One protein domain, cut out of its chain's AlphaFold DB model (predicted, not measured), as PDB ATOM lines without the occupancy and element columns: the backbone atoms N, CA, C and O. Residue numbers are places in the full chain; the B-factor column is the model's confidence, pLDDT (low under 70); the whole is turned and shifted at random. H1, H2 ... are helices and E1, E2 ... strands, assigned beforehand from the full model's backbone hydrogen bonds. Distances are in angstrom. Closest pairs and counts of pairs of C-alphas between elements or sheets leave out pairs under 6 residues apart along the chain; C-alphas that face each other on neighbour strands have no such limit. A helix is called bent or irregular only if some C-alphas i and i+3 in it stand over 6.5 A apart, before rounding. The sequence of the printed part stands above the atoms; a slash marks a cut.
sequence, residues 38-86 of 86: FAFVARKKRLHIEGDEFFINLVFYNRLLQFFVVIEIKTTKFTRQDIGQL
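What this domain is: This is residues 38 to 86 of the 86 residues of the protein "YhcG_C domain-containing protein" of Mucilaginibacter pineti (UniProt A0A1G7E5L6). A long, bent hairpin of two strands, E1 and E2, has a short third strand, E3, beside residues 58 to 62 of E2; the hairpin's tip, residues 48 to 53, sticks out, and a tail with one short helix, H1, loops away from the sheet. The printed part has 49 residues, with three named strands and one named helix in the order E1, E2, E3, H1 along the chain; the class is mostly strand, and E1, E2 and E3 form a meander, each strand the antiparallel neighbour of the one before. The whole is loose, radius of gyration of the C-alphas 12.1 A, spanning 31 by 27 by 17 A.

How they stand to each other: The sheet is twisted. E1, residues 38 to 49, bends by 78 degrees at residue 44; E2, residues 52 to 62, bends by 72 degrees at residue 57. In this hairpin N 47 and O 54 are 2.8 A apart, within hydrogen-bond range. E2 and E3, residues 67 to 71, form another hairpin, with N 60 and O 69 at 2.8 A. H1, residues 80 to 83, is not on the sheet and is too short for an O i to N i+4 pair.

Where its parts are: E1 begins at C-alpha 38 (3.504, -40.991, -54.286) and measures 25.2 A, E2 26.7 A. H1 ends at C-alpha 83 (-2.153, -21.691, -41.607).

The domain as a whole: The printed part has no cut and no long link. Residues 78 and 80 to 86 have pLDDT under 70.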
ATOM      1  N   PHE A  38       3.825 -41.085 -55.706       96.62
ATOM      2  CA  PHE A  38       3.504 -40.991 -54.286       96.62
ATOM      3  C   PHE A  38       3.826 -42.280 -53.528       96.62
ATOM      4  O   PHE A  38       3.598 -43.395 -53.998       96.62
ATOM      5  N   ALA A  39       4.358 -42.114 -52.324       96.06
ATOM      6  CA  ALA A  39       4.587 -43.171 -51.357       96.06
ATOM      7  C   ALA A  39       4.040 -42.726 -50.002       96.06
ATOM      8  O   ALA A  39       4.329 -41.619 -49.550       96.06
ATOM      9  N   PHE A  40       3.261 -43.585 -49.353       96.44
ATOM     10  CA  PHE A  40       2.836 -43.351 -47.980       96.44
ATOM     11  C   PHE A  40       4.021 -43.523 -47.025       96.44
ATOM     12  O   PHE A  40       4.748 -44.513 -47.113       96.44
ATOM     13  N   VAL A  41       4.221 -42.553 -46.133       96.19
ATOM     14  CA  VAL A  41       5.354 -42.522 -45.197       96.19
ATOM     15  C   VAL A  41       4.883 -42.761 -43.771       96.19
ATOM     16  O   VAL A  41       5.436 -43.607 -43.071       96.19
ATOM     17  N   ALA A  42       3.893 -41.996 -43.312       94.69
ATOM     18  CA  ALA A  42       3.432 -42.066 -41.933       94.69
ATOM     19  C   ALA A  42       2.009 -41.528 -41.772       94.69
ATOM     20  O   ALA A  42       1.527 -40.713 -42.554       94.69
ATOM     21  N   ARG A  43       1.376 -41.949 -40.679       94.62
ATOM     22  CA  ARG A  43       0.104 -41.438 -40.166       94.62
ATOM     23  C   ARG A  43       0.330 -40.898 -38.758       94.62
ATOM     24  O   ARG A  43       1.095 -41.508 -38.009       94.62
ATOM     25  N   LYS A  44      -0.351 -39.808 -38.387       90.81
ATOM     26  CA  LYS A  44      -0.265 -39.165 -37.062       90.81
ATOM     27  C   LYS A  44       1.182 -38.931 -36.637       90.81
ATOM     28  O   LYS A  44       1.602 -39.292 -35.536       90.81
ATOM     29  N   LYS A  45       1.981 -38.389 -37.557       91.88
ATOM     30  CA  LYS A  45       3.410 -38.185 -37.335       91.88
ATOM     31  C   LYS A  45       3.591 -37.043 -36.343       91.88
ATOM     32  O   LYS A  45       3.231 -35.909 -36.640       91.88
ATOM     33  N   ARG A  46       4.191 -37.355 -35.192       89.56
ATOM     34  CA  ARG A  46       4.640 -36.341 -34.239       89.56
ATOM     35  C   ARG A  46       5.830 -35.571 -34.811       89.56
ATOM     36  O   ARG A  46       6.808 -36.197 -35.240       89.56
ATOM     37  N   LEU A  47       5.733 -34.249 -34.786       86.56
ATOM     38  CA  LEU A  47       6.800 -33.302 -35.075       86.56
ATOM     39  C   LEU A  47       7.107 -32.477 -33.829       86.56
ATOM     40  O   LEU A  47       6.203 -32.108 -33.085       86.56
ATOM     41  N   HIS A  48       8.387 -32.175 -33.644       85.88
ATOM     42  CA  HIS A  48       8.867 -31.246 -32.630       85.88
ATOM     43  C   HIS A  48       9.421 -30.023 -33.338       85.88
ATOM     44  O   HIS A  48      10.403 -30.140 -34.072       85.88
ATOM     45  N   ILE A  49       8.787 -28.873 -33.138       84.31
ATOM     46  CA  ILE A  49       9.186 -27.605 -33.750       84.31
ATOM     47  C   ILE A  49       9.243 -26.571 -32.633       84.31
ATOM     48  O   ILE A  49       8.268 -26.394 -31.918       84.31
ATOM     49  N   GLU A  50      10.406 -25.945 -32.448       84.88
ATOM     50  CA  GLU A  50      10.612 -24.852 -31.477       84.88
ATOM     51  C   GLU A  50      10.192 -25.164 -30.023       84.88
ATOM     52  O   GLU A  50       9.952 -24.267 -29.224       84.88
ATOM     53  N   GLY A  51      10.184 -26.448 -29.646       86.12
ATOM     54  CA  GLY A  51       9.791 -26.907 -28.308       86.12
ATOM     55  C   GLY A  51       8.327 -27.336 -28.193       86.12
ATOM     56  O   GLY A  51       7.973 -27.965 -27.198       86.12
ATOM     57  N   ASP A  52       7.522 -27.096 -29.226       82.62
ATOM     58  CA  ASP A  52       6.127 -27.512 -29.301       82.62
ATOM     59  C   ASP A  52       5.970 -28.861 -30.023       82.62
ATOM     60  O   ASP A  52       6.750 -29.231 -30.910       82.62
ATOM     61  N   GLU A  53       4.941 -29.616 -29.623       83.88
ATOM     62  CA  GLU A  53       4.564 -30.883 -30.252       83.88
ATOM     63  C   GLU A  53       3.390 -30.685 -31.214       83.88
ATOM     64  O   GLU A  53       2.300 -30.272 -30.820       83.88
ATOM     65  N   PHE A  54       3.592 -31.077 -32.469       84.44
ATOM     66  CA  PHE A  54       2.567 -31.076 -33.508       84.44
ATOM     67  C   PHE A  54       2.312 -32.495 -34.002       84.44
ATOM     68  O   PHE A  54       3.198 -33.355 -33.971       84.44
ATOM     69  N   PHE A  55       1.103 -32.749 -34.495       86.19
ATOM     70  CA  PHE A  55       0.731 -34.032 -35.081       86.19
ATOM     71  C   PHE A  55       0.168 -33.806 -36.472       86.19
ATOM     72  O   PHE A  55      -0.883 -33.203 -36.615       86.19
ATOM     73  N   ILE A  56       0.855 -34.341 -37.476       89.94
ATOM     74  CA  ILE A  56       0.385 -34.335 -38.861       89.94
ATOM     75  C   ILE A  56      -0.502 -35.553 -39.097       89.94
ATOM     76  O   ILE A  56      -0.058 -36.677 -38.821       89.94
ATOM     77  N   ASN A  57      -1.691 -35.375 -39.684       91.44
ATOM     78  CA  ASN A  57      -2.571 -36.505 -39.998       91.44
ATOM     79  C   ASN A  57      -1.900 -37.533 -40.920       91.44
ATOM     80  O   ASN A  57      -1.799 -38.705 -40.545       91.44
ATOM     81  N   LEU A  58      -1.427 -37.121 -42.101       94.56
ATOM     82  CA  LEU A  58      -0.813 -38.014 -43.088       94.56
ATOM     83  C   LEU A  58       0.439 -37.397 -43.721       94.56
ATOM     84  O   LEU A  58       0.465 -36.223 -44.088       94.56
ATOM     85  N   VAL A  59       1.468 -38.224 -43.899       95.56
ATOM     86  CA  VAL A  59       2.715 -37.862 -44.575       95.56
ATOM     87  C   VAL A  59       2.922 -38.790 -45.761       95.56
ATOM     88  O   VAL A  59       2.975 -40.015 -45.612       95.56
ATOM     89  N   PHE A  60       3.102 -38.189 -46.929       96.69
ATOM     90  CA  PHE A  60       3.503 -38.858 -48.155       96.69
ATOM     91  C   PHE A  60       4.833 -38.292 -48.648       96.69
ATOM     92  O   PHE A  60       5.268 -37.213 -48.252       96.69
ATOM     93  N   TYR A  61       5.482 -39.023 -49.541       97.31
ATOM     94  CA  TYR A  61       6.651 -38.559 -50.269       97.31
ATOM     95  C   TYR A  61       6.406 -38.725 -51.762       97.31
ATOM     96  O   TYR A  61       6.034 -39.812 -52.209       97.31
ATOM     97  N   ASN A  62       6.610 -37.661 -52.536       97.56
ATOM     98  CA  ASN A  62       6.589 -37.754 -53.986       97.56
ATOM     99  C   ASN A  62       8.011 -38.036 -54.485       97.56
ATOM    100  O   ASN A  62       8.878 -37.170 -54.433       97.56
ATOM    101  N   ARG A  63       8.259 -39.248 -54.986       96.69
ATOM    102  CA  ARG A  63       9.578 -39.691 -55.465       96.69
ATOM    103  C   ARG A  63      10.038 -39.008 -56.751       96.69
ATOM    104  O   ARG A  63      11.237 -38.985 -57.002       96.69
ATOM    105  N   LEU A  64       9.115 -38.492 -57.565       96.44
ATOM    106  CA  LEU A  64       9.453 -37.820 -58.823       96.44
ATOM    107  C   LEU A  64       9.920 -36.387 -58.569       96.44
ATOM    108  O   LEU A  64      10.911 -35.950 -59.139       96.44
ATOM    109  N   LEU A  65       9.213 -35.680 -57.688       96.00
ATOM    110  CA  LEU A  65       9.500 -34.289 -57.337       96.00
ATOM    111  C   LEU A  65      10.400 -34.157 -56.096       96.00
ATOM    112  O   LEU A  65      10.862 -33.067 -55.779       96.00
ATOM    113  N   GLN A  66      10.657 -35.271 -55.411       96.44
ATOM    114  CA  GLN A  66      11.565 -35.421 -54.275       96.44
ATOM    115  C   GLN A  66      11.223 -34.586 -53.030       96.44
ATOM    116  O   GLN A  66      12.117 -34.210 -52.274       96.44
ATOM    117  N   PHE A  67       9.935 -34.353 -52.755       96.69
ATOM    118  CA  PHE A  67       9.485 -33.618 -51.567       96.69
ATOM    119  C   PHE A  67       8.429 -34.368 -50.748       96.69
ATOM    120  O   PHE A  67       7.722 -35.253 -51.244       96.69
ATOM    121  N   PHE A  68       8.325 -33.997 -49.468       95.38
ATOM    122  CA  PHE A  68       7.283 -34.487 -48.569       95.38
ATOM    123  C   PHE A  68       5.972 -33.742 -48.795       95.38
ATOM    124  O   PHE A  68       5.935 -32.517 -48.835       95.38
ATOM    125  N   VAL A  69       4.889 -34.501 -48.897       94.19
ATOM    126  CA  VAL A  69       3.525 -33.995 -49.006       94.19
ATOM    127  C   VAL A  69       2.859 -34.251 -47.662       94.19
ATOM    128  O   VAL A  69       2.636 -35.400 -47.275       94.19
ATOM    129  N   VAL A  70       2.587 -33.173 -46.940       92.81
ATOM    130  CA  VAL A  70       1.897 -33.187 -45.651       92.81
ATOM    131  C   VAL A  70       0.423 -32.901 -45.901       92.81
ATOM    132  O   VAL A  70       0.090 -31.913 -46.551       92.81
ATOM    133  N   ILE A  71      -0.452 -33.781 -45.422       90.44
ATOM    134  CA  ILE A  71      -1.900 -33.629 -45.553       90.44
ATOM    135  C   ILE A  71      -2.491 -33.536 -44.154       90.44
ATOM    136  O   ILE A  71      -2.393 -34.484 -43.373       90.44
ATOM    137  N   GLU A  72      -3.133 -32.403 -43.889       87.50
ATOM    138  CA  GLU A  72      -3.922 -32.159 -42.689       87.50
ATOM    139  C   GLU A  72      -5.408 -32.219 -43.053       87.50
ATOM    140  O   GLU A  72      -5.859 -31.615 -44.031       87.50
ATOM    141  N   ILE A  73      -6.173 -32.991 -42.291       86.88
ATOM    142  CA  ILE A  73      -7.585 -33.254 -42.539       86.88
ATOM    143  C   ILE A  73      -8.400 -32.385 -41.592       86.88
ATOM    144  O   ILE A  73      -8.339 -32.563 -40.379       86.88
ATOM    145  N   LYS A  74      -9.218 -31.491 -42.154       82.69
ATOM    146  CA  LYS A  74     -10.196 -30.697 -41.405       82.69
ATOM    147  C   LYS A  74     -11.602 -30.960 -41.929       82.69
ATOM    148  O   LYS A  74     -11.833 -30.889 -43.135       82.69
ATOM    149  N   THR A  75     -12.554 -31.238 -41.039       75.44
ATOM    150  CA  THR A  75     -13.988 -31.337 -41.400       75.44
ATOM    151  C   THR A  75     -14.759 -30.055 -41.084       75.44
ATOM    152  O   THR A  75     -15.946 -29.935 -41.387       75.44
ATOM    153  N   THR A  76     -14.066 -29.061 -40.525       71.56
ATOM    154  CA  THR A  76     -14.576 -27.720 -40.236       71.56
ATOM    155  C   THR A  76     -13.966 -26.680 -41.182       71.56
ATOM    156  O   THR A  76     -13.043 -26.971 -41.944       71.56
ATOM    157  N   LYS A  77     -14.518 -25.458 -41.195       72.06
ATOM    158  CA  LYS A  77     -13.993 -24.379 -42.045       72.06
ATOM    159  C   LYS A  77     -12.550 -24.057 -41.663       72.06
ATOM    160  O   LYS A  77     -12.289 -23.732 -40.513       72.06
ATOM    161  N   PHE A  78     -11.675 -24.046 -42.665       67.19
ATOM    162  CA  PHE A  78     -10.281 -23.635 -42.536       67.19
ATOM    163  C   PHE A  78     -10.187 -22.180 -42.045       67.19
ATOM    164  O   PHE A  78     -10.736 -21.261 -42.663       67.19
ATOM    165  N   THR A  79      -9.524 -21.971 -40.913       70.62
ATOM    166  CA  THR A  79      -9.330 -20.680 -40.249       70.62
ATOM    167  C   THR A  79      -7.889 -20.187 -40.410       70.62
ATOM    168  O   THR A  79      -6.990 -20.935 -40.781       70.62
ATOM    169  N   ARG A  80      -7.623 -18.904 -40.110       62.59
ATOM    170  CA  ARG A  80      -6.248 -18.359 -40.156       62.59
ATOM    171  C   ARG A  80      -5.286 -19.055 -39.188       62.59
ATOM    172  O   ARG A  80      -4.085 -19.025 -39.424       62.59
ATOM    173  N   GLN A  81      -5.805 -19.655 -38.119       62.34
ATOM    174  CA  GLN A  81      -5.003 -20.379 -37.138       62.34
ATOM    175  C   GLN A  81      -4.446 -21.690 -37.717       62.34
ATOM    176  O   GLN A  81      -3.344 -22.082 -37.350       62.34
ATOM    177  N   ASP A  82      -5.145 -22.298 -38.680       60.94
ATOM    178  CA  ASP A  82      -4.708 -23.527 -39.354       60.94
ATOM    179  C   ASP A  82      -3.507 -23.293 -40.287       60.94
ATOM    180  O   ASP A  82      -2.717 -24.200 -40.518       60.94
ATOM    181  N   ILE A  83      -3.321 -22.062 -40.785       62.22
ATOM    182  CA  ILE A  83      -2.153 -21.691 -41.607       62.22
ATOM    183  C   ILE A  83      -0.883 -21.628 -40.757       62.22
ATOM    184  O   ILE A  83       0.185 -21.964 -41.242       62.22
ATOM    185  N   GLY A  84      -0.984 -21.206 -39.493       59.59
ATOM    186  CA  GLY A  84       0.180 -21.086 -38.612       59.59
ATOM    187  C   GLY A  84       0.778 -22.428 -38.174       59.59
ATOM    188  O   GLY A  84       1.842 -22.429 -37.569       59.59
ATOM    189  N   GLN A  85       0.092 -23.545 -38.442       58.03
ATOM    190  CA  GLN A  85       0.537 -24.900 -38.095       58.03
ATOM    191  C   GLN A  85       1.245 -25.636 -39.250       58.03
ATOM    192  O   GLN A  85       1.762 -26.730 -39.023       58.03
ATOM    193  N   LEU A  86       1.238 -25.072 -40.465       59.88
ATOM    194  CA  LEU A  86       1.785 -25.654 -41.700       59.88
ATOM    195  C   LEU A  86       3.053 -24.920 -42.143       59.88
ATOM    196  O   LEU A  86       4.001 -25.623 -42.557       59.88
TER     197      LEU A  86